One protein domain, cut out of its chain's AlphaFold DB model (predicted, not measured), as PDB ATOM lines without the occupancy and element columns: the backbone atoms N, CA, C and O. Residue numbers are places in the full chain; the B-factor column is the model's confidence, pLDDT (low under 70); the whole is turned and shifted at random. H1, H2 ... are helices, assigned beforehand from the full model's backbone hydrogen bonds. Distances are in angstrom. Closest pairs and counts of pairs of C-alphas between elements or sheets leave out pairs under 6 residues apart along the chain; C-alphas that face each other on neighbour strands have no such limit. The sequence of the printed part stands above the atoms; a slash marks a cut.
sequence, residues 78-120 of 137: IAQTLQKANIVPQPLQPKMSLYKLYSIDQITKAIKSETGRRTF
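AT A GLANCE: This is residues 78 to 120 of the 137 residues of an uncharacterized protein of Malus baccata (UniProt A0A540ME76). Two helices, H1 and H2, pack crosswise at one end of the domain, and the long loop of residues 85 to 103 runs out from H1 and folds back to H2, making much of the length. The printed part has 43 residues with two named helices, in the order H1, H2, and no named strand. The class is all helix, with 19 of the 43 residues in named elements, under half. The whole is loose, with a radius of gyration of the C-alphas of 11.7 A and spans of 37 by 17 by 13 A.

IN THESE COORDINATES: H1, residues 78 to 84, begins at C-alpha 78 (15.530, -34.548, -14.886). H2, residues 104 to 115, measures 16.3 A and ends at C-alpha 115 (8.884, -39.724, -18.667).

HOW THE PARTS SIT: H1 and H2 touch, with the C-alphas of Thr 81 and Ile 111 closest at 6.3 A. Their lines are about perpendicular, at 84 degrees. In both helices every O i to N i+4 pair is within hydrogen-bond range.

THE WHOLE: The C-alphas of Lys 95 and Gly 116 are the two farthest apart, 36.9 A. The link from H1 to H2, 19 residues, is long. The printed part has no cut; its mean pLDDT is 88.9, and no printed residue is under 70.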
ATOM      1  N   ILE A  78      14.621 -33.420 -15.097       92.06
ATOM      2  CA  ILE A  78      15.530 -34.548 -14.886       92.06
ATOM      3  C   ILE A  78      16.112 -34.525 -13.472       92.06
ATOM      4  O   ILE A  78      16.328 -35.589 -12.895       92.06
ATOM      5  N   ALA A  79      16.347 -33.346 -12.890       93.06
ATOM      6  CA  ALA A  79      16.908 -33.246 -11.549       93.06
ATOM      7  C   ALA A  79      15.919 -33.790 -10.511       93.06
ATOM      8  O   ALA A  79      16.277 -34.675  -9.730       93.06
ATOM      9  N   GLN A  80      14.662 -33.347 -10.566       94.81
ATOM     10  CA  GLN A  80      13.606 -33.857  -9.699       94.81
ATOM     11  C   GLN A  80      13.335 -35.346  -9.955       94.81
ATOM     12  O   GLN A  80      13.184 -36.118  -9.007       94.81
ATOM     13  N   THR A  81      13.327 -35.776 -11.218       94.69
ATOM     14  CA  THR A  81      13.150 -37.190 -11.591       94.69
ATOM     15  C   THR A  81      14.205 -38.081 -10.934       94.69
ATOM     16  O   THR A  81      13.886 -39.105 -10.329       94.69
ATOM     17  N   LEU A  82      15.478 -37.687 -11.011       95.31
ATOM     18  CA  LEU A  82      16.573 -38.435 -10.398       95.31
ATOM     19  C   LEU A  82      16.516 -38.366  -8.866       95.31
ATOM     20  O   LEU A  82      16.748 -39.378  -8.203       95.31
ATOM     21  N   GLN A  83      16.115 -37.227  -8.298       95.56
ATOM     22  CA  GLN A  83      15.917 -37.079  -6.858       95.56
ATOM     23  C   GLN A  83      14.838 -38.030  -6.315       95.56
ATOM     24  O   GLN A  83      15.085 -38.691  -5.308       95.56
ATOM     25  N   LYS A  84      13.687 -38.174  -6.995       95.19
ATOM     26  CA  LYS A  84      12.628 -39.141  -6.623       95.19
ATOM     27  C   LYS A  84      13.144 -40.586  -6.587       95.19
ATOM     28  O   LYS A  84      12.675 -41.393  -5.790       95.19
ATOM     29  N   ALA A  85      14.137 -40.904  -7.417       95.62
ATOM     30  CA  ALA A  85      14.796 -42.208  -7.453       95.62
ATOM     31  C   ALA A  85      15.982 -42.339  -6.473       95.62
ATOM     32  O   ALA A  85      16.705 -43.335  -6.523       95.62
ATOM     33  N   ASN A  86      16.206 -41.357  -5.591       95.19
ATOM     34  CA  ASN A  86      17.374 -41.267  -4.704       95.19
ATOM     35  C   ASN A  86      18.720 -41.276  -5.455       95.19
ATOM     36  O   ASN A  86      19.741 -41.738  -4.935       95.19
ATOM     37  N   ILE A  87      18.721 -40.760  -6.685       95.25
ATOM     38  CA  ILE A  87      19.905 -40.544  -7.514       95.25
ATOM     39  C   ILE A  87      20.268 -39.067  -7.412       95.25
ATOM     40  O   ILE A  87      19.839 -38.235  -8.205       95.25
ATOM     41  N   VAL A  88      21.058 -38.736  -6.396       93.12
ATOM     42  CA  VAL A  88      21.524 -37.367  -6.150       93.12
ATOM     43  C   VAL A  88      23.053 -37.300  -6.180       93.12
ATOM     44  O   VAL A  88      23.703 -38.284  -5.799       93.12
ATOM     45  N   PRO A  89      23.651 -36.171  -6.612       87.88
ATOM     46  CA  PRO A  89      25.090 -35.948  -6.513       87.88
ATOM     47  C   PRO A  89      25.494 -35.853  -5.038       87.88
ATOM     48  O   PRO A  89      25.427 -34.793  -4.422       87.88
ATOM     49  N   GLN A  90      25.879 -36.985  -4.452       86.69
ATOM     50  CA  GLN A  90      26.239 -37.079  -3.042       86.69
ATOM     51  C   GLN A  90      27.739 -37.363  -2.902       86.69
ATOM     52  O   GLN A  90      28.196 -38.397  -3.400       86.69
ATOM     53  N   PRO A  91      28.507 -36.488  -2.228       86.44
ATOM     54  CA  PRO A  91      29.873 -36.801  -1.827       86.44
ATOM     55  C   PRO A  91      29.889 -38.036  -0.923       86.44
ATOM     56  O   PRO A  91      29.031 -38.178  -0.053       86.44
ATOM     57  N   LEU A  92      30.872 -38.918  -1.097       84.81
ATOM     58  CA  LEU A  92      31.017 -40.105  -0.245       84.81
ATOM     59  C   LEU A  92      31.357 -39.738   1.207       84.81
ATOM     60  O   LEU A  92      30.993 -40.469   2.123       84.81
ATOM     61  N   GLN A  93      32.035 -38.606   1.415       81.62
ATOM     62  CA  GLN A  93      32.311 -38.026   2.728       81.62
ATOM     63  C   GLN A  93      32.309 -36.492   2.640       81.62
ATOM     64  O   GLN A  93      32.621 -35.940   1.575       81.62
ATOM     65  N   PRO A  94      32.022 -35.776   3.746       77.19
ATOM     66  CA  PRO A  94      32.229 -34.335   3.811       77.19
ATOM     67  C   PRO A  94      33.694 -34.013   3.485       77.19
ATOM     68  O   PRO A  94      34.590 -34.506   4.163       77.19
ATOM     69  N   LYS A  95      33.930 -33.169   2.469       75.56
ATOM     70  CA  LYS A  95      35.252 -32.743   1.951       75.56
ATOM     71  C   LYS A  95      35.967 -33.697   0.977       75.56
ATOM     72  O   LYS A  95      37.088 -33.395   0.583       75.56
ATOM     73  N   MET A  96      35.343 -34.790   0.526       75.38
ATOM     74  CA  MET A  96      35.907 -35.615  -0.553       75.38
ATOM     75  C   MET A  96      35.381 -35.211  -1.935       75.38
ATOM     76  O   MET A  96      34.184 -35.020  -2.123       75.38
ATOM     77  N   SER A  97      36.271 -35.192  -2.931       76.31
ATOM     78  CA  SER A  97      35.921 -35.007  -4.352       76.31
ATOM     79  C   SER A  97      35.373 -36.277  -5.023       76.31
ATOM     80  O   SER A  97      35.184 -36.299  -6.239       76.31
ATOM     81  N   LEU A  98      35.130 -37.346  -4.257       81.81
ATOM     82  CA  LEU A  98      34.536 -38.585  -4.753       81.81
ATOM     83  C   LEU A  98      33.040 -38.607  -4.458       81.81
ATOM     84  O   LEU A  98      32.610 -38.399  -3.322       81.81
ATOM     85  N   TYR A  99      32.263 -38.903  -5.493       87.56
ATOM     86  CA  TYR A  99      30.808 -38.938  -5.450       87.56
ATOM     87  C   TYR A  99      30.304 -40.371  -5.537       87.56
ATOM     88  O   TYR A  99      30.934 -41.236  -6.150       87.56
ATOM     89  N   LYS A 100      29.129 -40.607  -4.954       89.94
ATOM     90  CA  LYS A 100      28.387 -41.847  -5.155       89.94
ATOM     91  C   LYS A 100      28.163 -42.069  -6.650       89.94
ATOM     92  O   LYS A 100      27.628 -41.207  -7.347       89.94
ATOM     93  N   LEU A 101      28.584 -43.237  -7.124       91.31
ATOM     94  CA  LEU A 101      28.398 -43.654  -8.505       91.31
ATOM     95  C   LEU A 101      27.044 -44.345  -8.659       91.31
ATOM     96  O   LEU A 101      26.600 -45.077  -7.775       91.31
ATOM     97  N   TYR A 102      26.419 -44.131  -9.810       91.31
ATOM     98  CA  TYR A 102      25.185 -44.798 -10.202       91.31
ATOM     99  C   TYR A 102      25.407 -45.493 -11.530       91.31
ATOM    100  O   TYR A 102      26.078 -44.962 -12.421       91.31
ATOM    101  N   SER A 103      24.835 -46.684 -11.670       92.31
ATOM    102  CA  SER A 103      24.865 -47.372 -12.944       92.31
ATOM    103  C   SER A 103      24.022 -46.614 -13.963       92.31
ATOM    104  O   SER A 103      23.034 -45.935 -13.664       92.31
ATOM    105  N   ILE A 104      24.411 -46.771 -15.216       90.38
ATOM    106  CA  ILE A 104      23.683 -46.206 -16.340       90.38
ATOM    107  C   ILE A 104      22.257 -46.765 -16.433       90.38
ATOM    108  O   ILE A 104      21.332 -46.042 -16.813       90.38
ATOM    109  N   ASP A 105      22.064 -48.027 -16.054       92.31
ATOM    110  CA  ASP A 105      20.740 -48.639 -15.991       92.31
ATOM    111  C   ASP A 105      19.871 -47.970 -14.918       92.31
ATOM    112  O   ASP A 105      18.749 -47.577 -15.216       92.31
ATOM    113  N   GLN A 106      20.415 -47.702 -13.722       93.88
ATOM    114  CA  GLN A 106      19.693 -46.990 -12.659       93.88
ATOM    115  C   GLN A 106      19.203 -45.614 -13.126       93.88
ATOM    116  O   GLN A 106      18.024 -45.296 -12.980       93.88
ATOM    117  N   ILE A 107      20.087 -44.823 -13.745       93.62
ATOM    118  CA  ILE A 107      19.756 -43.480 -14.243       93.62
ATOM    119  C   ILE A 107      18.692 -43.559 -15.343       93.62
ATOM    120  O   ILE A 107      17.690 -42.847 -15.309       93.62
ATOM    121  N   THR A 108      18.889 -44.424 -16.340       93.19
ATOM    122  CA  THR A 108      17.961 -44.486 -17.479       93.19
ATOM    123  C   THR A 108      16.622 -45.112 -17.134       93.19
ATOM    124  O   THR A 108      15.608 -44.668 -17.670       93.19
ATOM    125  N   LYS A 109      16.586 -46.074 -16.210       93.88
ATOM    126  CA  LYS A 109      15.345 -46.640 -15.685       93.88
ATOM    127  C   LYS A 109      14.541 -45.590 -14.926       93.88
ATOM    128  O   LYS A 109      13.350 -45.486 -15.193       93.88
ATOM    129  N   ALA A 110      15.187 -44.786 -14.076       94.69
ATOM    130  CA  ALA A 110      14.537 -43.692 -13.350       94.69
ATOM    131  C   ALA A 110      13.920 -42.651 -14.299       94.69
ATOM    132  O   ALA A 110      12.762 -42.273 -14.144       94.69
ATOM    133  N   ILE A 111      14.654 -42.233 -15.338       93.94
ATOM    134  CA  ILE A 111      14.106 -41.274 -16.309       93.94
ATOM    135  C   ILE A 111      12.984 -41.910 -17.138       93.94
ATOM    136  O   ILE A 111      11.953 -41.282 -17.373       93.94
ATOM    137  N   LYS A 112      13.145 -43.164 -17.574       93.56
ATOM    138  CA  LYS A 112      12.124 -43.858 -18.369       93.56
ATOM    139  C   LYS A 112      10.832 -44.080 -17.578       93.56
ATOM    140  O   LYS A 112       9.766 -43.966 -18.173       93.56
ATOM    141  N   SER A 113      10.914 -44.403 -16.286       93.62
ATOM    142  CA  SER A 113       9.727 -44.629 -15.454       93.62
ATOM    143  C   SER A 113       8.890 -43.368 -15.273       93.62
ATOM    144  O   SER A 113       7.671 -43.473 -15.272       93.62
ATOM    145  N   GLU A 114       9.524 -42.197 -15.175       92.00
ATOM    146  CA  GLU A 114       8.809 -40.924 -15.017       92.00
ATOM    147  C   GLU A 114       8.307 -40.376 -16.361       92.00
ATOM    148  O   GLU A 114       7.180 -39.912 -16.486       92.00
ATOM    149  N   THR A 115       9.141 -40.439 -17.403       89.38
ATOM    150  CA  THR A 115       8.884 -39.724 -18.667       89.38
ATOM    151  C   THR A 115       8.224 -40.576 -19.751       89.38
ATOM    152  O   THR A 115       7.830 -40.044 -20.794       89.38
ATOM    153  N   GLY A 116       8.204 -41.903 -19.574       90.19
ATOM    154  CA  GLY A 116       7.819 -42.883 -20.594       90.19
ATOM    155  C   GLY A 116       8.772 -42.958 -21.799       90.19
ATOM    156  O   GLY A 116       8.532 -43.730 -22.730       90.19
ATOM    157  N   ARG A 117       9.858 -42.171 -21.818       84.19
ATOM    158  CA  ARG A 117      10.728 -41.978 -22.989       84.19
ATOM    159  C   ARG A 117      12.093 -42.638 -22.811       84.19
ATOM    160  O   ARG A 117      12.622 -42.766 -21.709       84.19
ATOM    161  N   ARG A 118      12.683 -43.066 -23.933       80.62
ATOM    162  CA  ARG A 118      14.085 -43.513 -23.983       80.62
ATOM    163  C   ARG A 118      15.004 -42.294 -24.034       80.62
ATOM    164  O   ARG A 118      14.727 -41.353 -24.770       80.62
ATOM    165  N   THR A 119      16.102 -42.334 -23.286       78.00
ATOM    166  CA  THR A 119      17.081 -41.246 -23.217       78.00
ATOM    167  C   THR A 119      18.312 -41.530 -24.074       78.00
ATOM    168  O   THR A 119      18.778 -42.667 -24.165       78.00
ATOM    169  N   PHE A 120      18.863 -40.477 -24.678       71.25
ATOM    170  CA  PHE A 120      20.186 -40.495 -25.302       71.25
ATOM    171  C   PHE A 120      21.211 -39.875 -24.349       71.25
ATOM    172  O   PHE A 120      20.890 -38.963 -23.590       71.25
TER     173      PHE A 120